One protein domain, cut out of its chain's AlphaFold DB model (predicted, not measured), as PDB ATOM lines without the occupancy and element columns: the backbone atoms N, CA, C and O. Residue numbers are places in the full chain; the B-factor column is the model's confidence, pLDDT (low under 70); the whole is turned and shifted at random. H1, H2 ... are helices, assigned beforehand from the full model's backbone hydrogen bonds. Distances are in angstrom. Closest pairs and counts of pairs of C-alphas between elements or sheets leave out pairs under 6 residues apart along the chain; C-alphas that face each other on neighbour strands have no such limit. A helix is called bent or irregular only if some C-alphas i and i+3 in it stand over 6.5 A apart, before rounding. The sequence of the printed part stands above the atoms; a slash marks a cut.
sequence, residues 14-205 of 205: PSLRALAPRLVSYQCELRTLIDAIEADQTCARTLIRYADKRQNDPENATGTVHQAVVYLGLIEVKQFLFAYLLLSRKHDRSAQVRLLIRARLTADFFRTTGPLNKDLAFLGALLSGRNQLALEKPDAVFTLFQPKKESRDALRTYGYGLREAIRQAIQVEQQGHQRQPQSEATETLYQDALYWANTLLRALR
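This is residues 14 to 205 of the 205 residues of an uncharacterized protein of Reinekea blandensis MED297 (UniProt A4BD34). A rounded body of crossed helices in two halves: H1 to H4 make one, H5 to H9 the other, and the long H10 spans from the end of H9 past H5 to H3. H4 kinks sharply near residue 74; its first part packs between H2 and H3, and its second part turns inward to reach H6, which with H5 lies nearest the middle, while H1 and H7 meet on another side of the body. The printed part has 192 residues with ten named helices, H1 to H10 in order along the chain, and no named strand, and its class is all helix. It is compact, with a radius of gyration of the C-alphas of 16.0 A and spans of 39 by 39 by 30 A.

The longest helix by residues is H4, residues 65 to 86, with C-alpha 65 at (324.641, 366.978, 371.410) and C-alpha 86 at (341.227, 378.587, 373.036), 20.3 A apart. It has a kink of 113 degrees near residue 74 and is irregular: C-alphas 71 and 74 are 9.2 A apart. Before it come H1, residues 14 to 23, H2, residues 30 to 38, and H3, residues 41 to 55 and 21.1 A long. H1 begins at C-alpha 14, (335.842, 373.976, 359.424), and is only just irregular, with C-alphas 18 and 21 at 6.8 A. After H4 come H5, residues 93 to 109 and 24.2 A long, and H6, residues 118 to 128 and 15.3 A long. H7 holds residues 138 to 145 and H8 residues 149 to 157. H9, residues 162 to 178, is 24.3 A long, and H10, residues 184 to 203, is 28.5 A long, ending at C-alpha 203, (335.854, 366.875, 379.995).

H4 touches H3, closest at the C-alphas of Ala 51 and Ala 68, 5.4 A apart. With residues 65 to 74 alone it touches H2, where the C-alphas of Ile 34 and His 66 are closest at 6.4 A. With residues 75 to 82 alone it touches H6, closest at the C-alphas of Phe 82 and Leu 123, 7.2 A. H6 is the hub, touching four helices. H5 and H6 form a helical hairpin, opposite ways at a tilt of 36 degrees, only just steep, with the C-alphas of Ala 103 and Phe 122 closest at 4.8 A. H8 touches H6 at Gly 124 and Leu 155, whose C-alphas are 5.6 A apart. H9 touches H5 at a steep tilt of 51 degrees, opposite ways; the C-alphas of Thr 106 and Ala 165 are closest at 5.2 A. H10 touches H5 at a steep tilt of 48 degrees, opposite ways, closest at the C-alphas of Ile 101 and Ala 193, 5.1 A. With residues 196 to 203 alone H10 touches H3, where the C-alphas of Tyr 50 and Ala 203 are 4.9 A apart. H9 and H10 touch about perpendicular, at 88 degrees, closest at the C-alphas of Gly 176 and Tyr 190, 6.7 A. H1 and H2 form a helical hairpin with a shallow tilt of 29 degrees, closest at the C-alphas of Ser 15 and Ala 36, 5.0 A. H1 also touches H7, about perpendicular at 81 degrees, with the C-alphas of Pro 21 and Phe 145 closest at 4.2 A. Among the pairs that stay apart are H2 and H9, and H3 and H8. Every O i to N i+4 pair is within hydrogen-bond range in H2, H3 and H5 to H10; H1 has 4 of 6 and H4 15 of 18.

The two C-alphas farthest apart are those of Glu 59 and Thr 157, at 46.8 A. The printed part has no cut and runs to residue 205, the chain's last. No link is long; those from H2 to H3, H7 to H8, H8 to H9 and H9 to H10 are tight, and the others are short. The mean pLDDT of the printed part is 90.8, and residue 136 is the one printed residue under 70.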
ATOM      1  N   PRO A  14     336.359 372.826 360.170       81.69
ATOM      2  CA  PRO A  14     335.842 373.976 359.424       81.69
ATOM      3  C   PRO A  14     334.527 374.539 359.973       81.69
ATOM      4  O   PRO A  14     334.370 375.759 360.036       81.69
ATOM      5  N   SER A  15     333.619 373.673 360.431       84.69
ATOM      6  CA  SER A  15     332.322 374.066 360.985       84.69
ATOM      7  C   SER A  15     332.472 374.856 362.284       84.69
ATOM      8  O   SER A  15     331.837 375.896 362.454       84.69
ATOM      9  N   LEU A  16     333.378 374.439 363.175       86.06
ATOM     10  CA  LEU A  16     333.664 375.177 364.408       86.06
ATOM     11  C   LEU A  16     334.370 376.507 364.137       86.06
ATOM     12  O   LEU A  16     334.092 377.504 364.806       86.06
ATOM     13  N   ARG A  17     335.246 376.555 363.127       85.62
ATOM     14  CA  ARG A  17     335.876 377.811 362.699       85.62
ATOM     15  C   ARG A  17     334.834 378.796 362.163       85.62
ATOM     16  O   ARG A  17     334.886 379.972 362.505       85.62
ATOM     17  N   ALA A  18     333.875 378.316 361.371       86.81
ATOM     18  CA  ALA A  18     332.772 379.125 360.853       86.81
ATOM     19  C   ALA A  18     331.782 379.563 361.951       86.81
ATOM     20  O   ALA A  18     331.164 380.624 361.838       86.81
ATOM     21  N   LEU A  19     331.651 378.780 363.027       90.75
ATOM     22  CA  LEU A  19     330.830 379.123 364.189       90.75
ATOM     23  C   LEU A  19     331.463 380.223 365.053       90.75
ATOM     24  O   LEU A  19     330.729 381.023 365.634       90.75
ATOM     25  N   ALA A  20     332.794 380.294 365.146       90.56
ATOM     26  CA  ALA A  20     333.482 381.179 366.089       90.56
ATOM     27  C   ALA A  20     333.038 382.660 366.026       90.56
ATOM     28  O   ALA A  20     332.730 383.212 367.085       90.56
ATOM     29  N   PRO A  21     332.867 383.300 364.849       90.38
ATOM     30  CA  PRO A  21     332.324 384.659 364.772       90.38
ATOM     31  C   PRO A  21     330.933 384.829 365.394       90.38
ATOM     32  O   PRO A  21     330.601 385.881 365.940       90.38
ATOM     33  N   ARG A  22     330.107 383.778 365.359       90.31
ATOM     34  CA  ARG A  22     328.756 383.796 365.931       90.31
ATOM     35  C   ARG A  22     328.784 383.704 367.454       90.31
ATOM     36  O   ARG A  22     327.893 384.261 368.093       90.31
ATOM     37  N   LEU A  23     329.817 383.099 368.050       91.06
ATOM     38  CA  LEU A  23     329.940 382.947 369.507       91.06
ATOM     39  C   LEU A  23     330.065 384.283 370.240       91.06
ATOM     40  O   LEU A  23     329.583 384.417 371.358       91.06
ATOM     41  N   VAL A  24     330.646 385.305 369.621       88.94
ATOM     42  CA  VAL A  24     330.712 386.649 370.221       88.94
ATOM     43  C   VAL A  24     329.500 387.521 369.882       88.94
ATOM     44  O   VAL A  24     329.355 388.624 370.406       88.94
ATOM     45  N   SER A  25     328.604 387.029 369.022       82.00
ATOM     46  CA  SER A  25     327.383 387.727 368.624       82.00
ATOM     47  C   SER A  25     326.211 387.418 369.564       82.00
ATOM     48  O   SER A  25     326.132 386.343 370.165       82.00
ATOM     49  N   TYR A  26     325.257 388.348 369.639       72.50
ATOM     50  CA  TYR A  26     323.973 388.134 370.314       72.50
ATOM     51  C   TYR A  26     323.039 387.176 369.554       72.50
ATOM     52  O   TYR A  26     322.088 386.667 370.132       72.50
ATOM     53  N   GLN A  27     323.306 386.923 368.271       72.44
ATOM     54  CA  GLN A  27     322.431 386.182 367.355       72.44
ATOM     55  C   GLN A  27     322.874 384.722 367.170       72.44
ATOM     56  O   GLN A  27     322.605 384.106 366.143       72.44
ATOM     57  N   CYS A  28     323.601 384.153 368.136       82.25
ATOM     58  CA  CYS A  28     324.001 382.752 368.054       82.25
ATOM     59  C   CYS A  28     322.785 381.846 368.283       82.25
ATOM     60  O   CYS A  28     322.381 381.618 369.422       82.25
ATOM     61  N   GLU A  29     322.215 381.321 367.204       85.62
ATOM     62  CA  GLU A  29     321.112 380.367 367.276       85.62
ATOM     63  C   GLU A  29     321.585 378.998 367.780       85.62
ATOM     64  O   GLU A  29     322.608 378.471 367.331       85.62
ATOM     65  N   LEU A  30     320.793 378.390 368.670       87.31
ATOM     66  CA  LEU A  30     321.053 377.053 369.216       87.31
ATOM     67  C   LEU A  30     321.201 375.997 368.115       87.31
ATOM     68  O   LEU A  30     322.090 375.157 368.199       87.31
ATOM     69  N   ARG A  31     320.374 376.065 367.064       89.50
ATOM     70  CA  ARG A  31     320.406 375.104 365.955       89.50
ATOM     71  C   ARG A  31     321.740 375.129 365.212       89.50
ATOM     72  O   ARG A  31     322.382 374.093 365.093       89.50
ATOM     73  N   THR A  32     322.192 376.320 364.807       88.81
ATOM     74  CA  THR A  32     323.501 376.498 364.151       88.81
ATOM     75  C   THR A  32     324.624 375.936 365.026       88.81
ATOM     76  O   THR A  32     325.561 375.317 364.528       88.81
ATOM     77  N   LEU A  33     324.544 376.184 366.334       91.94
ATOM     78  CA  LEU A  33     325.545 375.726 367.282       91.94
ATOM     79  C   LEU A  33     325.568 374.192 367.373       91.94
ATOM     80  O   LEU A  33     326.648 373.611 367.322       91.94
ATOM     81  N   ILE A  34     324.403 373.546 367.464       94.44
ATOM     82  CA  ILE A  34     324.282 372.081 367.492       94.44
ATOM     83  C   ILE A  34     324.860 371.479 366.212       94.44
ATOM     84  O   ILE A  34     325.761 370.651 366.304       94.44
ATOM     85  N   ASP A  35     324.425 371.953 365.041       93.06
ATOM     86  CA  ASP A  35     324.865 371.412 363.748       93.06
ATOM     87  C   ASP A  35     326.400 371.527 363.589       93.06
ATOM     88  O   ASP A  35     327.074 370.602 363.132       93.06
ATOM     89  N   ALA A  36     326.989 372.648 364.024       92.19
ATOM     90  CA  ALA A  36     328.435 372.857 363.973       92.19
ATOM     91  C   ALA A  36     329.217 371.968 364.957       92.19
ATOM     92  O   ALA A  36     330.333 371.556 364.639       92.19
ATOM     93  N   ILE A  37     328.652 371.674 366.133       94.00
ATOM     94  CA  ILE A  37     329.252 370.753 367.106       94.00
ATOM     95  C   ILE A  37     329.142 369.309 366.622       94.00
ATOM     96  O   ILE A  37     330.119 368.575 366.711       94.00
ATOM     97  N   GLU A  38     327.994 368.897 366.084       94.38
ATOM     98  CA  GLU A  38     327.787 367.547 365.546       94.38
ATOM     99  C   GLU A  38     328.724 367.246 364.368       94.38
ATOM    100  O   GLU A  38     329.223 366.127 364.244       94.38
ATOM    101  N   ALA A  39     329.042 368.259 363.556       91.88
ATOM    102  CA  ALA A  39     330.024 368.154 362.480       91.88
ATOM    103  C   ALA A  39     331.474 367.932 362.968       91.88
ATOM    104  O   ALA A  39     332.325 367.516 362.177       91.88
ATOM    105  N   ASP A  40     331.778 368.184 364.247       90.75
ATOM    106  CA  ASP A  40     333.056 367.851 364.887       90.75
ATOM    107  C   ASP A  40     332.846 366.775 365.959       90.75
ATOM    108  O   ASP A  40     332.548 367.054 367.122       90.75
ATOM    109  N   GLN A  41     333.080 365.515 365.588       90.31
ATOM    110  CA  GLN A  41     332.864 364.374 366.479       90.31
ATOM    111  C   GLN A  41     333.664 364.460 367.795       90.31
ATOM    112  O   GLN A  41     333.211 363.958 368.827       90.31
ATOM    113  N   THR A  42     334.842 365.093 367.788       90.31
ATOM    114  CA  THR A  42     335.644 365.270 369.007       90.31
ATOM    115  C   THR A  42     334.988 366.295 369.922       90.31
ATOM    116  O   THR A  42     334.859 366.050 371.125       90.31
ATOM    117  N   CYS A  43     334.526 367.412 369.360       92.69
ATOM    118  CA  CYS A  43     333.790 368.437 370.092       92.69
ATOM    119  C   CYS A  43     332.474 367.884 370.652       92.69
ATOM    120  O   CYS A  43     332.230 368.014 371.851       92.69
ATOM    121  N   ALA A  44     331.691 367.177 369.831       94.81
ATOM    122  CA  ALA A  44     330.431 366.547 370.220       94.81
ATOM    123  C   ALA A  44     330.591 365.603 371.419       94.81
ATOM    124  O   ALA A  44     329.926 365.772 372.440       94.81
ATOM    125  N   ARG A  45     331.532 364.649 371.341       94.25
ATOM    126  CA  ARG A  45     331.814 363.718 372.452       94.25
ATOM    127  C   ARG A  45     332.297 364.448 373.705       94.25
ATOM    128  O   ARG A  45     331.953 364.061 374.819       94.25
ATOM    129  N   THR A  46     333.099 365.497 373.532       94.50
ATOM    130  CA  THR A  46     333.617 366.305 374.644       94.50
ATOM    131  C   THR A  46     332.494 367.079 375.335       94.50
ATOM    132  O   THR A  46     332.466 367.108 376.565       94.50
ATOM    133  N   LEU A  47     331.556 367.653 374.575       96.06
ATOM    134  CA  LEU A  47     330.397 368.364 375.113       96.06
ATOM    135  C   LEU A  47     329.464 367.418 375.875       96.06
ATOM    136  O   LEU A  47     329.085 367.737 376.995       96.06
ATOM    137  N   ILE A  48     329.136 366.259 375.299       95.69
ATOM    138  CA  ILE A  48     328.312 365.231 375.957       95.69
ATOM    139  C   ILE A  48     328.938 364.835 377.297       95.69
ATOM    140  O   ILE A  48     328.341 364.992 378.355       95.69
ATOM    141  N   ARG A  49     330.223 364.465 377.280       94.69
ATOM    142  CA  ARG A  49     330.964 364.126 378.500       94.69
ATOM    143  C   ARG A  49     331.002 365.273 379.510       94.69
ATOM    144  O   ARG A  49     331.074 365.029 380.715       94.69
ATOM    145  N   TYR A  50     331.048 366.516 379.039       95.94
ATOM    146  CA  TYR A  50     330.986 367.692 379.897       95.94
ATOM    147  C   TYR A  50     329.614 367.819 380.566       95.94
ATOM    148  O   TYR A  50     329.567 367.944 381.789       95.94
ATOM    149  N   ALA A  51     328.533 367.721 379.792       95.75
ATOM    150  CA  ALA A  51     327.162 367.764 380.287       95.75
ATOM    151  C   ALA A  51     326.885 366.640 381.297       95.75
ATOM    152  O   ALA A  51     326.453 366.931 382.408       95.75
ATOM    153  N   ASP A  52     327.276 365.400 381.001       93.25
ATOM    154  CA  ASP A  52     327.096 364.260 381.914       93.25
ATOM    155  C   ASP A  52     327.798 364.482 383.262       93.25
ATOM    156  O   ASP A  52     327.244 364.243 384.337       93.25
ATOM    157  N   LYS A  53     329.034 365.000 383.233       91.75
ATOM    158  CA  LYS A  53     329.780 365.323 384.462       91.75
ATOM    159  C   LYS A  53     329.177 366.496 385.231       91.75
ATOM    160  O   LYS A  53     329.416 366.607 386.434       91.75
ATOM    161  N   ARG A  54     328.485 367.399 384.539       91.69
ATOM    162  CA  ARG A  54     327.814 368.559 385.127       91.69
ATOM    163  C   ARG A  54     326.499 368.152 385.796       91.69
ATOM    164  O   ARG A  54     326.196 368.672 386.862       91.69
ATOM    165  N   GLN A  55     325.799 367.183 385.215       87.06
ATOM    166  CA  GLN A  55     324.552 366.628 385.730       87.06
ATOM    167  C   GLN A  55     324.744 365.757 386.970       87.06
ATOM    168  O   GLN A  55     323.866 365.723 387.826       87.06
ATOM    169  N   ASN A  56     325.913 365.117 387.105       78.31
ATOM    170  CA  ASN A  56     326.294 364.311 388.273       78.31
ATOM    171  C   ASN A  56     325.294 363.180 388.605       78.31
ATOM    172  O   ASN A  56     325.284 362.674 389.725       78.31
ATOM    173  N   ASP A  57     324.488 362.778 387.620       79.19
ATOM    174  CA  ASP A  57     323.496 361.711 387.691       79.19
ATOM    175  C   ASP A  57     323.647 360.807 386.451       79.19
ATOM    176  O   ASP A  57     323.376 361.252 385.330       79.19
ATOM    177  N   PRO A  58     324.121 359.559 386.622       71.75
ATOM    178  CA  PRO A  58     324.340 358.641 385.512       71.75
ATOM    179  C   PRO A  58     323.042 358.123 384.876       71.75
ATOM    180  O   PRO A  58     323.091 357.682 383.729       71.75
ATOM    181  N   GLU A  59     321.897 358.178 385.567       74.31
ATOM    182  CA  GLU A  59     320.618 357.691 385.025       74.31
ATOM    183  C   GLU A  59     320.034 358.641 383.971       74.31
ATOM    184  O   GLU A  59     319.257 358.223 383.115       74.31
ATOM    185  N   ASN A  60     320.471 359.903 383.976       77.38
ATOM    186  CA  ASN A  60     320.006 360.942 383.062       77.38
ATOM    187  C   ASN A  60     321.089 361.422 382.076       77.38
ATOM    188  O   ASN A  60     321.064 362.576 381.650       77.38
ATOM    189  N   ALA A  61     322.038 360.553 381.707       78.31
ATOM    190  CA  ALA A  61     323.134 360.902 380.804       78.31
ATOM    191  C   ALA A  61     322.648 361.490 379.461       78.31
ATOM    192  O   ALA A  61     321.741 360.977 378.798       78.31
ATOM    193  N   THR A  62     323.304 362.561 379.026       78.56
ATOM    194  CA  THR A  62     323.058 363.246 377.759       78.56
ATOM    195  C   THR A  62     323.639 362.439 376.597       78.56
ATOM    196  O   THR A  62     324.780 362.595 376.193       78.56
ATOM    197  N   GLY A  63     322.847 361.550 375.999       85.31
ATOM    198  CA  GLY A  63     323.302 360.689 374.897       85.31
ATOM    199  C   GLY A  63     323.569 361.411 373.566       85.31
ATOM    200  O   GLY A  63     324.080 360.799 372.628       85.31
ATOM    201  N   THR A  64     323.213 362.694 373.449       94.88
ATOM    202  CA  THR A  64     323.279 363.467 372.197       94.88
ATOM    203  C   THR A  64     323.727 364.911 372.426       94.88
ATOM    204  O   THR A  64     323.526 365.477 373.503       94.88
ATOM    205  N   VAL A  65     324.276 365.548 371.382       96.19
ATOM    206  CA  VAL A  65     324.641 366.978 371.410       96.19
ATOM    207  C   VAL A  65     323.420 367.836 371.718       96.19
ATOM    208  O   VAL A  65     323.506 368.737 372.545       96.19
ATOM    209  N   HIS A  66     322.268 367.531 371.116       95.56
ATOM    210  CA  HIS A  66     321.027 368.252 371.383       95.56
ATOM    211  C   HIS A  66     320.648 368.222 372.874       95.56
ATOM    212  O   HIS A  66     320.400 369.274 373.460       95.56
ATOM    213  N   GLN A  67     320.639 367.045 373.509       94.44
ATOM    214  CA  GLN A  67     320.342 366.922 374.944       94.44
ATOM    215  C   GLN A  67     321.357 367.679 375.804       94.44
ATOM    216  O   GLN A  67     320.955 368.415 376.702       94.44
ATOM    217  N   ALA A  68     322.651 367.565 375.491       96.06
ATOM    218  CA  ALA A  68     323.705 368.287 376.197       96.06
ATOM    219  C   ALA A  68     323.529 369.812 376.092       96.06
ATOM    220  O   ALA A  68     323.640 370.524 377.087       96.06
ATOM    221  N   VAL A  69     323.205 370.323 374.900       95.00
ATOM    222  CA  VAL A  69     322.976 371.756 374.667       95.00
ATOM    223  C   VAL A  69     321.729 372.259 375.391       95.00
ATOM    224  O   VAL A  69     321.765 373.346 375.962       95.00
ATOM    225  N   VAL A  70     320.642 371.483 375.397       92.62
ATOM    226  CA  VAL A  70     319.417 371.826 376.135       92.62
ATOM    227  C   VAL A  70     319.684 371.864 377.639       92.62
ATOM    228  O   VAL A  70     319.296 372.832 378.288       92.62
ATOM    229  N   TYR A  71     320.375 370.856 378.178       93.69
ATOM    230  CA  TYR A  71     320.706 370.776 379.599       93.69
ATOM    231  C   TYR A  71     321.606 371.937 380.055       93.69
ATOM    232  O   TYR A  71     321.323 372.589 381.056       93.69
ATOM    233  N   LEU A  72     322.674 372.222 379.307       93.75
ATOM    234  CA  LEU A  72     323.636 373.275 379.652       93.75
ATOM    235  C   LEU A  72     323.102 374.690 379.371       93.75
ATOM    236  O   LEU A  72     323.504 375.655 380.022       93.75
ATOM    237  N   GLY A  73     322.227 374.829 378.377       93.25
ATOM    238  CA  GLY A  73     321.756 376.115 377.880       93.25
ATOM    239  C   GLY A  73     322.806 376.883 377.065       93.25
ATOM    240  O   GLY A  73     324.010 376.625 377.102       93.25
ATOM    241  N   LEU A  74     322.343 377.885 376.309       91.56
ATOM    242  CA  LEU A  74     323.166 378.598 375.324       91.56
ATOM    243  C   LEU A  74     324.436 379.221 375.928       91.56
ATOM    244  O   LEU A  74     325.511 379.114 375.343       91.56
ATOM    245  N   ILE A  75     324.319 379.874 377.087       91.06
ATOM    246  CA  ILE A  75     325.430 380.612 377.709       91.06
ATOM    247  C   ILE A  75     326.580 379.662 378.054       91.06
ATOM    248  O   ILE A  75     327.730 379.915 377.693       91.06
ATOM    249  N   GLU A  76     326.281 378.553 378.727       93.50
ATOM    250  CA  GLU A  76     327.310 377.618 379.174       93.50
ATOM    251  C   GLU A  76     327.960 376.886 378.000       93.50
ATOM    252  O   GLU A  76     329.174 376.689 377.993       93.50
ATOM    253  N   VAL A  77     327.187 376.569 376.959       95.19
ATOM    254  CA  VAL A  77     327.735 375.953 375.750       95.19
ATOM    255  C   VAL A  77     328.670 376.911 375.005       95.19
ATOM    256  O   VAL A  77     329.735 376.495 374.550       95.19
ATOM    257  N   LYS A  78     328.346 378.207 374.924       94.75
ATOM    258  CA  LYS A  78     329.260 379.206 374.341       94.75
ATOM    259  C   LYS A  78     330.566 379.289 375.131       94.75
ATOM    260  O   LYS A  78     331.639 379.297 374.532       94.75
ATOM    261  N   GLN A  79     330.497 379.280 376.461       94.88
ATOM    262  CA  GLN A  79     331.686 379.267 377.322       94.88
ATOM    263  C   GLN A  79     332.512 377.983 377.181       94.88
ATOM    264  O   GLN A  79     333.741 378.059 377.100       94.88
ATOM    265  N   PHE A  80     331.857 376.823 377.079       95.44
ATOM    266  CA  PHE A  80     332.506 375.560 376.729       95.44
ATOM    267  C   PHE A  80     333.250 375.685 375.396       95.44
ATOM    268  O   PHE A  80     334.423 375.328 375.323       95.44
ATOM    269  N   LEU A  81     332.613 376.240 374.360       94.81
ATOM    270  CA  LEU A  81     333.227 376.399 373.043       94.81
ATOM    271  C   LEU A  81     334.407 377.369 373.066       94.81
ATOM    272  O   LEU A  81     335.445 377.059 372.489       94.81
ATOM    273  N   PHE A  82     334.310 378.499 373.771       93.69
ATOM    274  CA  PHE A  82     335.459 379.387 373.965       93.69
ATOM    275  C   PHE A  82     336.642 378.628 374.575       93.69
ATOM    276  O   PHE A  82     337.756 378.721 374.067       93.69
ATOM    277  N   ALA A  83     336.406 377.837 375.624       92.94
ATOM    278  CA  ALA A  83     337.458 377.057 376.265       92.94
ATOM    279  C   ALA A  83     338.004 375.933 375.368       92.94
ATOM    280  O   ALA A  83     339.219 375.764 375.286       92.94
ATOM    281  N   TYR A  84     337.130 375.203 374.671       91.69
ATOM    282  CA  TYR A  84     337.493 374.140 373.730       91.69
ATOM    283  C   TYR A  84     338.382 374.667 372.597       91.69
ATOM    284  O   TYR A  84     339.367 374.027 372.237       91.69
ATOM    285  N   LEU A  85     338.055 375.849 372.065       89.06
ATOM    286  CA  LEU A  85     338.783 376.475 370.963       89.06
ATOM    287  C   LEU A  85     340.092 377.141 371.410       89.06
ATOM    288  O   LEU A  85     341.041 377.196 370.628       89.06
ATOM    289  N   LEU A  86     340.142 377.692 372.627       89.62
ATOM    290  CA  LEU A  86     341.227 378.587 373.036       89.62
ATOM    291  C   LEU A  86     342.213 378.002 374.037       89.62
ATOM    292  O   LEU A  86     343.337 378.494 374.080       89.62
ATOM    293  N   LEU A  87     341.860 377.007 374.851       88.25
ATOM    294  CA  LEU A  87     342.791 376.491 375.859       88.25
ATOM    295  C   LEU A  87     343.825 375.540 375.249       88.25
ATOM    296  O   LEU A  87     343.491 374.597 374.537       88.25
ATOM    297  N   SER A  88     345.102 375.735 375.590       80.75
ATOM    298  CA  SER A  88     346.165 374.815 375.167       80.75
ATOM    299  C   SER A  88     346.269 373.615 376.106       80.75
ATOM    300  O   SER A  88     346.414 373.765 377.315       80.75
ATOM    301  N   ARG A  89     346.292 372.397 375.553       76.56
ATOM    302  CA  ARG A  89     346.462 371.154 376.333       76.56
ATOM    303  C   ARG A  89     347.841 371.010 377.000       76.56
ATOM    304  O   ARG A  89     348.033 370.082 377.775       76.56
ATOM    305  N   LYS A  90     348.801 371.893 376.693       78.31
ATOM    306  CA  LYS A  90     350.198 371.799 377.153       78.31
ATOM    307  C   LYS A  90     350.465 372.489 378.495       78.31
ATOM    308  O   LYS A  90     351.553 372.328 379.037       78.31
ATOM    309  N   HIS A  91     349.527 373.283 379.011       77.75
ATOM    310  CA  HIS A  91     349.760 374.083 380.217       77.75
ATOM    311  C   HIS A  91     349.364 373.373 381.507       77.75
ATOM    312  O   HIS A  91     348.564 372.438 381.520       77.75
ATOM    313  N   ASP A  92     349.916 373.883 382.609       86.75
ATOM    314  CA  ASP A  92     349.578 373.450 383.955       86.75
ATOM    315  C   ASP A  92     348.072 373.585 384.239       86.75
ATOM    316  O   ASP A  92     347.448 374.628 384.009       86.75
ATOM    317  N   ARG A  93     347.504 372.519 384.810       88.69
ATOM    318  CA  ARG A  93     346.084 372.430 385.156       88.69
ATOM    319  C   ARG A  93     345.684 373.530 386.133       88.69
ATOM    320  O   ARG A  93     344.600 374.086 385.985       88.69
ATOM    321  N   SER A  94     346.521 373.838 387.125       91.19
ATOM    322  CA  SER A  94     346.167 374.838 388.139       91.19
ATOM    323  C   SER A  94     346.021 376.229 387.515       91.19
ATOM    324  O   SER A  94     345.070 376.949 387.820       91.19
ATOM    325  N   ALA A  95     346.906 376.577 386.577       90.81
ATOM    326  CA  ALA A  95     346.832 377.832 385.836       90.81
ATOM    327  C   ALA A  95     345.569 377.917 384.965       90.81
ATOM    328  O   ALA A  95     344.924 378.964 384.930       90.81
ATOM    329  N   GLN A  96     345.182 376.821 384.306       92.56
ATOM    330  CA  GLN A  96     343.950 376.773 383.513       92.56
ATOM    331  C   GLN A  96     342.690 376.881 384.371       92.56
ATOM    332  O   GLN A  96     341.766 377.595 383.994       92.56
ATOM    333  N   VAL A  97     342.659 376.213 385.532       95.12
ATOM    334  CA  VAL A  97     341.549 376.329 386.490       95.12
ATOM    335  C   VAL A  97     341.380 377.788 386.910       95.12
ATOM    336  O   VAL A  97     340.281 378.319 386.795       95.12
ATOM    337  N   ARG A  98     342.466 378.462 387.319       94.25
ATOM    338  CA  ARG A  98     342.423 379.881 387.714       94.25
ATOM    339  C   ARG A  98     341.926 380.784 386.585       94.25
ATOM    340  O   ARG A  98     341.057 381.620 386.811       94.25
ATOM    341  N   LEU A  99     342.421 380.584 385.361       95.31
ATOM    342  CA  LEU A  99     341.980 381.368 384.203       95.31
ATOM    343  C   LEU A  99     340.483 381.188 383.915       95.31
ATOM    344  O   LEU A  99     339.784 382.166 383.658       95.31
ATOM    345  N   LEU A 100     339.992 379.951 383.970       97.06
ATOM    346  CA  LEU A 100     338.584 379.640 383.745       97.06
ATOM    347  C   LEU A 100     337.690 380.246 384.834       97.06
ATOM    348  O   LEU A 100     336.710 380.906 384.498       97.06
ATOM    349  N   ILE A 101     338.058 380.105 386.112       97.56
ATOM    350  CA  ILE A 101     337.344 380.746 387.230       97.56
ATOM    351  C   ILE A 101     337.241 382.251 386.991       97.56
ATOM    352  O   ILE A 101     336.147 382.811 387.013       97.56
ATOM    353  N   ARG A 102     338.368 382.900 386.681       97.00
ATOM    354  CA  ARG A 102     338.406 384.334 386.394       97.00
ATOM    355  C   ARG A 102     337.509 384.713 385.224       97.00
ATOM    356  O   ARG A 102     336.828 385.731 385.299       97.00
ATOM    357  N   ALA A 103     337.499 383.922 384.153       97.81
ATOM    358  CA  ALA A 103     336.664 384.192 382.991       97.81
ATOM    359  C   ALA A 103     335.169 384.094 383.311       97.81
ATOM    360  O   ALA A 103     334.417 384.997 382.940       97.81
ATOM    361  N   ARG A 104     334.757 383.064 384.060       97.56
ATOM    362  CA  ARG A 104     333.367 382.900 384.509       97.56
ATOM    363  C   ARG A 104     332.939 384.057 385.415       97.56
ATOM    364  O   ARG A 104     331.985 384.752 385.086       97.56
ATOM    365  N   LEU A 105     333.718 384.343 386.461       97.56
ATOM    366  CA  LEU A 105     333.449 385.448 387.386       97.56
ATOM    367  C   LEU A 105     333.421 386.807 386.679       97.56
ATOM    368  O   LEU A 105     332.572 387.641 386.977       97.56
ATOM    369  N   THR A 106     334.309 387.035 385.705       97.69
ATOM    370  CA  THR A 106     334.289 388.275 384.915       97.69
ATOM    371  C   THR A 106     332.963 388.416 384.176       97.69
ATOM    372  O   THR A 106     332.387 389.496 384.190       97.69
ATOM    373  N   ALA A 107     332.450 387.350 383.558       96.12
ATOM    374  CA  ALA A 107     331.159 387.387 382.869       96.12
ATOM    375  C   ALA A 107     329.980 387.645 383.827       96.12
ATOM    376  O   ALA A 107     329.021 388.323 383.448       96.12
ATOM    377  N   ASP A 108     330.060 387.140 385.059       95.38
ATOM    378  CA  ASP A 108     329.030 387.327 386.085       95.38
ATOM    379  C   ASP A 108     329.041 388.749 386.663       95.38
ATOM    380  O   ASP A 108     327.983 389.374 386.774       95.38
ATOM    381  N   PHE A 109     330.224 389.307 386.941       95.38
ATOM    382  CA  PHE A 109     330.386 390.684 387.426       95.38
ATOM    383  C   PHE A 109     330.201 391.742 386.338       95.38
ATOM    384  O   PHE A 109     329.877 392.896 386.636       95.38
ATOM    385  N   PHE A 110     330.403 391.383 385.069       96.25
ATOM    386  CA  PHE A 110     330.315 392.338 383.980       96.25
ATOM    387  C   PHE A 110     328.875 392.803 383.751       96.25
ATOM    388  O   PHE A 110     327.973 392.032 383.411       96.25
ATOM    389  N   ARG A 111     328.679 394.116 383.875       92.31
ATOM    390  CA  ARG A 111     327.448 394.791 383.470       92.31
ATOM    391  C   ARG A 111     327.559 395.139 381.993       92.31
ATOM    392  O   ARG A 111     328.460 395.884 381.608       92.31
ATOM    393  N   THR A 112     326.644 394.612 381.179       88.12
ATOM    394  CA  THR A 112     326.580 394.900 379.741       88.12
ATOM    395  C   THR A 112     326.552 396.408 379.521       88.12
ATOM    396  O   THR A 112     325.604 397.082 379.919       88.12
ATOM    397  N   THR A 113     327.608 396.938 378.912       80.62
ATOM    398  CA  THR A 113     327.787 398.372 378.675       80.62
ATOM    399  C   THR A 113     328.483 398.588 377.336       80.62
ATOM    400  O   THR A 113     329.440 397.892 376.985       80.62
ATOM    401  N   GLY A 114     327.991 399.563 376.567       86.94
ATOM    402  CA  GLY A 114     328.530 399.872 375.243       86.94
ATOM    403  C   GLY A 114     328.551 398.650 374.303       86.94
ATOM    404  O   GLY A 114     327.570 397.907 374.253       86.94
ATOM    405  N   PRO A 115     329.647 398.425 373.550       87.81
ATOM    406  CA  PRO A 115     329.735 397.381 372.527       87.81
ATOM    407  C   PRO A 115     330.104 395.993 373.084       87.81
ATOM    408  O   PRO A 115     330.348 395.069 372.301       87.81
ATOM    409  N   LEU A 116     330.220 395.842 374.408       91.81
ATOM    410  CA  LEU A 116     330.610 394.592 375.058       91.81
ATOM    411  C   LEU A 116     329.408 393.899 375.704       91.81
ATOM    412  O   LEU A 116     328.602 394.516 376.398       91.81
ATOM    413  N   ASN A 117     329.340 392.585 375.510       91.88
ATOM    414  CA  ASN A 117     328.391 391.686 376.161       91.88
ATOM    415  C   ASN A 117     329.126 390.722 377.102       91.88
ATOM    416  O   ASN A 117     330.356 390.730 377.177       91.88
ATOM    417  N   LYS A 118     328.381 389.879 377.821       93.50
ATOM    418  CA  LYS A 118     328.970 388.912 378.760       93.50
ATOM    419  C   LYS A 118     329.883 387.882 378.083       93.50
ATOM    420  O   LYS A 118     330.904 387.524 378.660       93.50
ATOM    421  N   ASP A 119     329.574 387.463 376.855       94.19
ATOM    422  CA  ASP A 119     330.424 386.540 376.086       94.19
ATOM    423  C   ASP A 119     331.778 387.176 375.737       94.19
ATOM    424  O   ASP A 119     332.833 386.560 375.874       94.19
ATOM    425  N   LEU A 120     331.763 388.444 375.330       94.88
ATOM    426  CA  LEU A 120     332.964 389.228 375.070       94.88
ATOM    427  C   LEU A 120     333.731 389.514 376.364       94.88
ATOM    428  O   LEU A 120     334.956 389.475 376.351       94.88
ATOM    429  N   ALA A 121     333.052 389.750 377.487       96.12
ATOM    430  CA  ALA A 121     333.715 389.908 378.778       96.12
ATOM    431  C   ALA A 121     334.434 388.617 379.210       96.12
ATOM    432  O   ALA A 121     335.597 388.664 379.614       96.12
ATOM    433  N   PHE A 122     333.783 387.464 379.026       96.69
ATOM    434  CA  PHE A 122     334.384 386.145 379.219       96.69
ATOM    435  C   PHE A 122     335.624 385.956 378.328       96.69
ATOM    436  O   PHE A 122     336.702 385.613 378.816       96.69
ATOM    437  N   LEU A 123     335.506 386.248 377.026       95.31
ATOM    438  CA  LEU A 123     336.624 386.178 376.081       95.31
ATOM    439  C   LEU A 123     337.769 387.129 376.470       95.31
ATOM    440  O   LEU A 123     338.937 386.753 376.415       95.31
ATOM    441  N   GLY A 124     337.450 388.350 376.898       95.12
ATOM    442  CA  GLY A 124     338.424 389.335 377.363       95.12
ATOM    443  C   GLY A 124     339.212 388.857 378.581       95.12
ATOM    444  O   GLY A 124     340.431 389.029 378.639       95.12
ATOM    445  N   ALA A 125     338.547 388.186 379.521       96.00
ATOM    446  CA  ALA A 125     339.211 387.562 380.655       96.00
ATOM    447  C   ALA A 125     340.117 386.394 380.234       96.00
ATOM    448  O   ALA A 125     341.248 386.319 380.719       96.00
ATOM    449  N   LEU A 126     339.698 385.544 379.288       94.81
ATOM    450  CA  LEU A 126     340.579 384.511 378.719       94.81
ATOM    451  C   LEU A 126     341.838 385.123 378.088       94.81
ATOM    452  O   LEU A 126     342.948 384.655 378.338       94.81
ATOM    453  N   LEU A 127     341.684 386.215 377.334       92.94
ATOM    454  CA  LEU A 127     342.797 386.943 376.715       92.94
ATOM    455  C   LEU A 127     343.771 387.549 377.737       92.94
ATOM    456  O   LEU A 127     344.950 387.718 377.424       92.94
ATOM    457  N   SER A 128     343.321 387.844 378.963       90.50
ATOM    458  CA  SER A 128     344.215 388.283 380.049       90.50
ATOM    459  C   SER A 128     345.203 387.189 380.485       90.50
ATOM    460  O   SER A 128     346.298 387.494 380.954       90.50
ATOM    461  N   GLY A 129     344.853 385.913 380.279       85.81
ATOM    462  CA  GLY A 129     345.691 384.735 380.521       85.81
ATOM    463  C   GLY A 129     346.313 384.172 379.243       85.81
ATOM    464  O   GLY A 129     346.290 382.966 379.017       85.81
ATOM    465  N   ARG A 130     346.860 385.036 378.377       79.94
ATOM    466  CA  ARG A 130     347.388 384.649 377.050       79.94
ATOM    467  C   ARG A 130     348.358 383.459 377.072       79.94
ATOM    468  O   ARG A 130     348.361 382.656 376.149       79.94
ATOM    469  N   ASN A 131     349.137 383.314 378.145       81.62
ATOM    470  CA  ASN A 131     350.129 382.246 378.293       81.62
ATOM    471  C   ASN A 131     349.501 380.857 378.484       81.62
ATOM    472  O   ASN A 131     350.232 379.875 378.504       81.62
ATOM    473  N   GLN A 132     348.187 380.766 378.701       83.12
ATOM    474  CA  GLN A 132     347.450 379.509 378.837       83.12
ATOM    475  C   GLN A 132     346.653 379.150 377.568       83.12
ATOM    476  O   GLN A 132     346.011 378.093 377.520       83.12
ATOM    477  N   LEU A 133     346.671 380.019 376.552       80.94
ATOM    478  CA  LEU A 133     345.906 379.843 375.324       80.94
ATOM    479  C   LEU A 133     346.708 379.070 374.269       80.94
ATOM    480  O   LEU A 133     347.925 379.187 374.175       80.94
ATOM    481  N   ALA A 134     346.012 378.304 373.431       79.00
ATOM    482  CA  ALA A 134     346.569 377.680 372.230       79.00
ATOM    483  C   ALA A 134     346.943 378.711 371.157       79.00
ATOM    484  O   ALA A 134     347.847 378.477 370.359       79.00
ATOM    485  N   LEU A 135     346.258 379.857 371.159       75.38
ATOM    486  CA  LEU A 135     346.540 380.997 370.299       75.38
ATOM    487  C   LEU A 135     347.315 382.048 371.103       75.38
ATOM    488  O   LEU A 135     346.725 382.856 371.816       75.38
ATOM    489  N   GLU A 136     348.645 382.036 370.983       66.00
ATOM    490  CA  GLU A 136     349.541 382.889 371.786       66.00
ATOM    491  C   GLU A 136     349.367 384.394 371.513       66.00
ATOM    492  O   GLU A 136     349.645 385.230 372.376       66.00
ATOM    493  N   LYS A 137     348.902 384.763 370.309       78.88
ATOM    494  CA  LYS A 137     348.702 386.161 369.908       78.88
ATOM    495  C   LYS A 137     347.217 386.541 369.957       78.88
ATOM    496  O   LYS A 137     346.423 385.902 369.264       78.88
ATOM    497  N   PRO A 138     346.841 387.632 370.654       76.56
ATOM    498  CA  PRO A 138     345.464 388.134 370.669       76.56
ATOM    499  C   PRO A 138     344.870 388.357 369.271       76.56
ATOM    500  O   PRO A 138     343.687 388.113 369.055       76.56
ATOM    501  N   ASP A 139     345.688 388.750 368.292       84.94
ATOM    502  CA  ASP A 139     345.227 388.963 366.916       84.94
ATOM    503  C   ASP A 139     344.748 387.679 366.228       84.94
ATOM    504  O   ASP A 139     343.817 387.731 365.423       84.94
ATOM    505  N   ALA A 140     345.307 386.517 366.579       85.69
ATOM    506  CA  ALA A 140     344.803 385.237 366.087       85.69
ATOM    507  C   ALA A 140     343.396 384.955 366.638       85.69
ATOM    508  O   ALA A 140     342.517 384.508 365.903       85.69
ATOM    509  N   VAL A 141     343.145 385.307 367.904       88.31
ATOM    510  CA  VAL A 141     341.810 385.218 368.513       88.31
ATOM    511  C   VAL A 141     340.841 386.181 367.823       88.31
ATOM    512  O   VAL A 141     339.737 385.789 367.462       88.31
ATOM    513  N   PHE A 142     341.247 387.422 367.548       91.12
ATOM    514  CA  PHE A 142     340.386 388.370 366.830       91.12
ATOM    515  C   PHE A 142     340.127 387.973 365.375       91.12
ATOM    516  O   PHE A 142     339.063 388.285 364.849       91.12
ATOM    517  N   THR A 143     341.054 387.260 364.740       90.25
ATOM    518  CA  THR A 143     340.850 386.697 363.400       90.25
ATOM    519  C   THR A 143     339.827 385.560 363.429       90.25
ATOM    520  O   THR A 143     338.974 385.477 362.551       90.25
ATOM    521  N   LEU A 144     339.873 384.718 364.466       89.38
ATOM    522  CA  LEU A 144     338.954 383.595 364.637       89.38
ATOM    523  C   LEU A 144     337.528 384.050 364.987       89.38
ATOM    524  O   LEU A 144     336.568 383.612 364.363       89.38
ATOM    525  N   PHE A 145     337.386 384.935 365.975       91.69
ATOM    526  CA  PHE A 145     336.079 385.360 366.489       91.69
ATOM    527  C   PHE A 145     335.513 386.602 365.799       91.69
ATOM    528  O   PHE A 145     334.373 386.962 366.062       91.69
ATOM    529  N   GLN A 146     336.297 387.289 364.965       92.81
ATOM    530  CA  GLN A 146     335.882 388.466 364.188       92.81
ATOM    531  C   GLN A 146     334.966 389.449 364.952       92.81
ATOM    532  O   GLN A 146     333.917 389.845 364.432       92.81
ATOM    533  N   PRO A 147     335.310 389.857 366.193       92.44
ATOM    534  CA  PRO A 147     334.499 390.836 366.900       92.44
ATOM    535  C   PRO A 147     334.449 392.139 366.094       92.44
ATOM    536  O   PRO A 147     335.432 392.528 365.452       92.44
ATOM    537  N   LYS A 148     333.310 392.843 366.157       93.38
ATOM    538  CA  LYS A 148     333.158 394.174 365.551       93.38
ATOM    539  C   LYS A 148     334.300 395.089 366.006       93.38
ATOM    540  O   LYS A 148     334.782 394.952 367.130       93.38
ATOM    541  N   LYS A 149     334.705 396.039 365.154       93.81
ATOM    542  CA  LYS A 149     335.851 396.934 365.409       93.81
ATOM    543  C   LYS A 149     335.821 397.539 366.819       93.81
ATOM    544  O   LYS A 149     336.798 397.403 367.543       93.81
ATOM    545  N   GLU A 150     334.687 398.103 367.228       93.94
ATOM    546  CA  GLU A 150     334.511 398.701 368.560       93.94
ATOM    547  C   GLU A 150     334.707 397.688 369.697       93.94
ATOM    548  O   GLU A 150     335.453 397.948 370.638       93.94
ATOM    549  N   SER A 151     334.100 396.501 369.594       94.31
ATOM    550  CA  SER A 151     334.277 395.423 370.573       94.31
ATOM    551  C   SER A 151     335.730 394.942 370.619       94.31
ATOM    552  O   SER A 151     336.263 394.696 371.695       94.31
ATOM    553  N   ARG A 152     336.407 394.840 369.470       94.50
ATOM    554  CA  ARG A 152     337.828 394.469 369.393       94.50
ATOM    555  C   ARG A 152     338.719 395.494 370.093       94.50
ATOM    556  O   ARG A 152     339.602 395.112 370.858       94.50
ATOM    557  N   ASP A 153     338.489 396.778 369.846       94.19
ATOM    558  CA  ASP A 153     339.266 397.864 370.448       94.19
ATOM    559  C   ASP A 153     339.019 397.926 371.969       94.19
ATOM    560  O   ASP A 153     339.957 398.071 372.761       94.19
ATOM    561  N   ALA A 154     337.777 397.683 372.396       94.00
ATOM    562  CA  ALA A 154     337.410 397.526 373.799       94.00
ATOM    563  C   ALA A 154     338.097 396.319 374.464       94.00
ATOM    564  O   ALA A 154     338.616 396.455 375.570       94.00
ATOM    565  N   LEU A 155     338.166 395.163 373.795       94.06
ATOM    566  CA  LEU A 155     338.874 393.979 374.299       94.06
ATOM    567  C   LEU A 155     340.382 394.219 374.430       94.06
ATOM    568  O   LEU A 155     340.986 393.778 375.403       94.06
ATOM    569  N   ARG A 156     340.993 394.940 373.480       93.50
ATOM    570  CA  ARG A 156     342.427 395.282 373.517       93.50
ATOM    571  C   ARG A 156     342.783 396.227 374.662       93.50
ATOM    572  O   ARG A 156     343.850 396.104 375.251       93.50
ATOM    573  N   THR A 157     341.905 397.181 374.955       93.88
ATOM    574  CA  THR A 157     342.137 398.217 375.976       93.88
ATOM    575  C   THR A 157     341.553 397.860 377.347       93.88
ATOM    576  O   THR A 157     341.812 398.555 378.338       93.88
ATOM    577  N   TYR A 158     340.786 396.767 377.416       94.44
ATOM    578  CA  TYR A 158     339.931 396.398 378.545       94.44
ATOM    579  C   TYR A 158     338.950 397.523 378.934       94.44
ATOM    580  O   TYR A 158     338.749 397.815 380.115       94.44
ATOM    581  N   GLY A 159     338.369 398.185 377.929       94.25
ATOM    582  CA  GLY A 159     337.439 399.308 378.083       94.25
ATOM    583  C   GLY A 159     336.037 398.909 378.564       94.25
ATOM    584  O   GLY A 159     335.765 397.742 378.831       94.25
ATOM    585  N   TYR A 160     335.137 399.895 378.667       94.62
ATOM    586  CA  TYR A 160     333.716 399.703 379.013       94.62
ATOM    587  C   TYR A 160     333.491 398.859 380.280       94.62
ATOM    588  O   TYR A 160     332.694 397.933 380.297       94.62
ATOM    589  N   GLY A 161     334.255 399.126 381.343       94.56
ATOM    590  CA  GLY A 161     334.128 398.409 382.618       94.56
ATOM    591  C   GLY A 161     334.743 397.003 382.649       94.56
ATOM    592  O   GLY A 161     334.788 396.396 383.718       94.56
ATOM    593  N   LEU A 162     335.286 396.494 381.536       96.56
ATOM    594  CA  LEU A 162     335.873 395.152 381.478       96.56
ATOM    595  C   LEU A 162     337.081 395.014 382.411       96.56
ATOM    596  O   LEU A 162     337.203 394.017 383.119       96.56
ATOM    597  N   ARG A 163     337.954 396.029 382.462       96.50
ATOM    598  CA  ARG A 163     339.102 396.049 383.382       96.50
ATOM    599  C   ARG A 163     338.680 395.888 384.839       96.50
ATOM    600  O   ARG A 163     339.331 395.161 385.582       96.50
ATOM    601  N   GLU A 164     337.602 396.558 385.233       96.75
ATOM    602  CA  GLU A 164     337.105 396.509 386.605       96.75
ATOM    603  C   GLU A 164     336.488 395.144 386.924       96.75
ATOM    604  O   GLU A 164     336.807 394.564 387.958       96.75
ATOM    605  N   ALA A 165     335.709 394.569 386.002       97.38
ATOM    606  CA  ALA A 165     335.171 393.217 386.162       97.38
ATOM    607  C   ALA A 165     336.285 392.158 386.289       97.38
ATOM    608  O   ALA A 165     336.224 391.303 387.170       97.38
ATOM    609  N   ILE A 166     337.344 392.253 385.472       97.19
ATOM    610  CA  ILE A 166     338.517 391.368 385.573       97.19
ATOM    611  C   ILE A 166     339.223 391.553 386.922       97.19
ATOM    612  O   ILE A 166     339.613 390.571 387.551       97.19
ATOM    613  N   ARG A 167     339.384 392.798 387.390       97.44
ATOM    614  CA  ARG A 167     340.014 393.098 388.685       97.44
ATOM    615  C   ARG A 167     339.235 392.477 389.844       97.44
ATOM    616  O   ARG A 167     339.842 391.837 390.700       97.44
ATOM    617  N   GLN A 168     337.910 392.617 389.842       96.69
ATOM    618  CA  GLN A 168     337.032 392.002 390.840       96.69
ATOM    619  C   GLN A 168     337.109 390.473 390.786       96.69
ATOM    620  O   GLN A 168     337.289 389.833 391.819       96.69
ATOM    621  N   ALA A 169     337.080 389.882 389.588       97.50
ATOM    622  CA  ALA A 169     337.235 388.441 389.411       97.50
ATOM    623  C   ALA A 169     338.572 387.918 389.964       97.50
ATOM    624  O   ALA A 169     338.586 386.891 390.637       97.50
ATOM    625  N   ILE A 170     339.683 388.630 389.734       96.25
ATOM    626  CA  ILE A 170     341.003 388.282 390.294       96.25
ATOM    627  C   ILE A 170     340.987 388.348 391.822       96.25
ATOM    628  O   ILE A 170     341.524 387.455 392.471       96.25
ATOM    629  N   GLN A 171     340.381 389.385 392.400       95.88
ATOM    630  CA  GLN A 171     340.296 389.523 393.852       95.88
ATOM    631  C   GLN A 171     339.530 388.349 394.475       95.88
ATOM    632  O   GLN A 171     340.012 387.741 395.431       95.88
ATOM    633  N   VAL A 172     338.379 387.993 393.901       96.00
ATOM    634  CA  VAL A 172     337.558 386.870 394.368       96.00
ATOM    635  C   VAL A 172     338.285 385.534 394.197       96.00
ATOM    636  O   VAL A 172     338.303 384.733 395.128       96.00
ATOM    637  N   GLU A 173     338.940 385.319 393.050       94.75
ATOM    638  CA  GLU A 173     339.787 384.149 392.779       94.75
ATOM    639  C   GLU A 173     340.887 383.992 393.844       94.75
ATOM    640  O   GLU A 173     341.071 382.906 394.391       94.75
ATOM    641  N   GLN A 174     341.610 385.072 394.158       93.56
ATOM    642  CA  GLN A 174     342.720 385.057 395.118       93.56
ATOM    643  C   GLN A 174     342.247 384.784 396.544       93.56
ATOM    644  O   GLN A 174     342.825 383.940 397.228       93.56
ATOM    645  N   GLN A 175     341.191 385.466 396.977       92.81
ATOM    646  CA  GLN A 175     340.596 385.276 398.296       92.81
ATOM    647  C   GLN A 175     340.065 383.847 398.468       92.81
ATOM    648  O   GLN A 175     340.401 383.196 399.456       92.81
ATOM    649  N   GLY A 176     339.328 383.318 397.485       90.06
ATOM    650  CA  GLY A 176     338.832 381.939 397.507       90.06
ATOM    651  C   GLY A 176     339.963 380.904 397.491       90.06
ATOM    652  O   GLY A 176     339.905 379.894 398.194       90.06
ATOM    653  N   HIS A 177     341.047 381.171 396.757       87.94
ATOM    654  CA  HIS A 177     342.234 380.314 396.756       87.94
ATOM    655  C   HIS A 177     342.965 380.316 398.108       87.94
ATOM    656  O   HIS A 177     343.423 379.270 398.566       87.94
ATOM    657  N   GLN A 178     343.049 381.478 398.756       90.44
ATOM    658  CA  GLN A 178     343.692 381.662 400.059       90.44
ATOM    659  C   GLN A 178     342.764 381.351 401.245       90.44
ATOM    660  O   GLN A 178     343.204 381.458 402.388       90.44
ATOM    661  N   ARG A 179     341.505 380.960 400.991       87.31
ATOM    662  CA  ARG A 179     340.455 380.754 402.007       87.31
ATOM    663  C   ARG A 179     340.266 381.972 402.919       87.31
ATOM    664  O   ARG A 179     340.066 381.838 404.124       87.31
ATOM    665  N   GLN A 180     340.376 383.165 402.342       88.62
ATOM    666  CA  GLN A 180     340.092 384.406 403.051       88.62
ATOM    667  C   GLN A 180     338.576 384.613 403.175       88.62
ATOM    668  O   GLN A 180     337.843 384.193 402.279       88.62
ATOM    669  N   PRO A 181     338.102 385.286 404.240       81.38
ATOM    670  CA  PRO A 181     336.683 385.573 404.412       81.38
ATOM    671  C   PRO A 181     336.111 386.371 403.236       81.38
ATOM    672  O   PRO A 181     336.698 387.365 402.798       81.38
ATOM    673  N   GLN A 182     334.941 385.957 402.760       87.94
ATOM    674  CA  GLN A 182     334.173 386.621 401.710       87.94
ATOM    675  C   GLN A 182     332.709 386.744 402.134       87.94
ATOM    676  O   GLN A 182     332.281 386.137 403.114       87.94
ATOM    677  N   SER A 183     331.926 387.536 401.399       91.38
ATOM    678  CA  SER A 183     330.474 387.446 401.535       91.38
ATOM    679  C   SER A 183     329.984 386.096 401.007       91.38
ATOM    680  O   SER A 183     330.523 385.582 400.028       91.38
ATOM    681  N   GLU A 184     328.921 385.559 401.604       92.00
ATOM    682  CA  GLU A 184     328.309 384.277 401.217       92.00
ATOM    683  C   GLU A 184     327.967 384.206 399.716       92.00
ATOM    684  O   GLU A 184     328.221 383.202 399.048       92.00
ATOM    685  N   ALA A 185     327.465 385.310 399.152       91.19
ATOM    686  CA  ALA A 185     327.173 385.408 397.724       91.19
ATOM    687  C   ALA A 185     328.438 385.274 396.854       91.19
ATOM    688  O   ALA A 185     328.414 384.636 395.805       91.19
ATOM    689  N   THR A 186     329.554 385.864 397.291       91.81
ATOM    690  CA  THR A 186     330.831 385.802 396.566       91.81
ATOM    691  C   THR A 186     331.445 384.410 396.657       91.81
ATOM    692  O   THR A 186     331.953 383.899 395.660       91.81
ATOM    693  N   GLU A 187     331.363 383.788 397.831       93.00
ATOM    694  CA  GLU A 187     331.850 382.429 398.035       93.00
ATOM    695  C   GLU A 187     331.064 381.431 397.179       93.00
ATOM    696  O   GLU A 187     331.676 380.630 396.476       93.00
ATOM    697  N   THR A 188     329.734 381.547 397.134       94.38
ATOM    698  CA  THR A 188     328.883 380.736 396.244       94.38
ATOM    699  C   THR A 188     329.313 380.871 394.780       94.38
ATOM    700  O   THR A 188     329.585 379.866 394.125       94.38
ATOM    701  N   LEU A 189     329.479 382.103 394.278       94.56
ATOM    702  CA  LEU A 189     329.944 382.345 392.905       94.56
ATOM    703  C   LEU A 189     331.323 381.726 392.634       94.56
ATOM    704  O   LEU A 189     331.556 381.155 391.567       94.56
ATOM    705  N   TYR A 190     332.249 381.829 393.592       96.62
ATOM    706  CA  TYR A 190     333.575 381.234 393.469       96.62
ATOM    707  C   TYR A 190     333.519 379.702 393.442       96.62
ATOM    708  O   TYR A 190     334.160 379.094 392.583       96.62
ATOM    709  N   GLN A 191     332.754 379.071 394.339       96.12
ATOM    710  CA  GLN A 191     332.611 377.612 394.382       96.12
ATOM    711  C   GLN A 191     331.954 377.076 393.108       96.12
ATOM    712  O   GLN A 191     332.441 376.099 392.532       96.12
ATOM    713  N   ASP A 192     330.928 377.761 392.602       95.50
ATOM    714  CA  ASP A 192     330.279 377.417 391.338       95.50
ATOM    715  C   ASP A 192     331.252 377.510 390.160       95.50
ATOM    716  O   ASP A 192     331.350 376.575 389.357       95.50
ATOM    717  N   ALA A 193     332.028 378.597 390.079       97.31
ATOM    718  CA  ALA A 193     333.047 378.783 389.053       97.31
ATOM    719  C   ALA A 193     334.178 377.743 389.162       97.31
ATOM    720  O   ALA A 193     334.653 377.233 388.143       97.31
ATOM    721  N   LEU A 194     334.598 377.388 390.379       97.25
ATOM    722  CA  LEU A 194     335.616 376.370 390.645       97.25
ATOM    723  C   LEU A 194     335.133 374.973 390.241       97.25
ATOM    724  O   LEU A 194     335.881 374.219 389.603       97.25
ATOM    725  N   TYR A 195     333.896 374.624 390.595       96.00
ATOM    726  CA  TYR A 195     333.269 373.366 390.206       96.00
ATOM    727  C   TYR A 195     333.117 373.295 388.683       96.00
ATOM    728  O   TYR A 195     333.541 372.314 388.067       96.00
ATOM    729  N   TRP A 196     332.611 374.362 388.058       96.56
ATOM    730  CA  TRP A 196     332.494 374.493 386.605       96.56
ATOM    731  C   TRP A 196     333.843 374.307 385.894       96.56
ATOM    732  O   TRP A 196     333.978 373.423 385.044       96.56
ATOM    733  N   ALA A 197     334.876 375.057 386.292       96.88
ATOM    734  CA  ALA A 197     336.196 375.010 385.665       96.88
ATOM    735  C   ALA A 197     336.831 373.613 385.759       96.88
ATOM    736  O   ALA A 197     337.416 373.110 384.794       96.88
ATOM    737  N   ASN A 198     336.697 372.950 386.911       96.38
ATOM    738  CA  ASN A 198     337.212 371.596 387.091       96.38
ATOM    739  C   ASN A 198     336.467 370.563 386.250       96.38
ATOM    740  O   ASN A 198     337.110 369.669 385.686       96.38
ATOM    741  N   THR A 199     335.144 370.669 386.167       95.69
ATOM    742  CA  THR A 199     334.304 369.776 385.365       95.69
ATOM    743  C   THR A 199     334.614 369.925 383.881       95.69
ATOM    744  O   THR A 199     334.894 368.927 383.212       95.69
ATOM    745  N   LEU A 200     334.711 371.165 383.398       95.56
ATOM    746  CA  LEU A 200     335.105 371.488 382.031       95.56
ATOM    747  C   LEU A 200     336.486 370.915 381.684       95.56
ATOM    748  O   LEU A 200     336.626 370.171 380.716       95.56
ATOM    749  N   LEU A 201     337.510 371.164 382.505       93.75
ATOM    750  CA  LEU A 201     338.862 370.652 382.242       93.75
ATOM    751  C   LEU A 201     338.971 369.128 382.337       93.75
ATOM    752  O   LEU A 201     339.829 368.537 381.686       93.75
ATOM    753  N   ARG A 202     338.133 368.465 383.144       92.56
ATOM    754  CA  ARG A 202     338.035 366.994 383.139       92.56
ATOM    755  C   ARG A 202     337.427 366.485 381.836       92.56
ATOM    756  O   ARG A 202     337.817 365.414 381.386       92.56
ATOM    757  N   ALA A 203     336.488 367.225 381.256       91.62
ATOM    758  CA  ALA A 203     335.854 366.875 379.995       91.62
ATOM    759  C   ALA A 203     336.683 367.256 378.763       91.62
ATOM    760  O   ALA A 203     336.450 366.681 377.713       91.62
ATOM    761  N   LEU A 204     337.652 368.170 378.857       86.75
ATOM    762  CA  LEU A 204     338.554 368.528 377.748       86.75
ATOM    763  C   LEU A 204     339.746 367.565 377.566       86.75
ATOM    764  O   LEU A 204     340.519 367.728 376.619       86.75
ATOM    765  N   ARG A 205     339.914 366.591 378.470       74.62
ATOM    766  CA  ARG A 205     341.032 365.633 378.488       74.62
ATOM    767  C   ARG A 205     340.766 364.348 377.719       74.62
ATOM    768  O   ARG A 205     339.599 363.897 377.670       74.62
TER     769      ARG A 205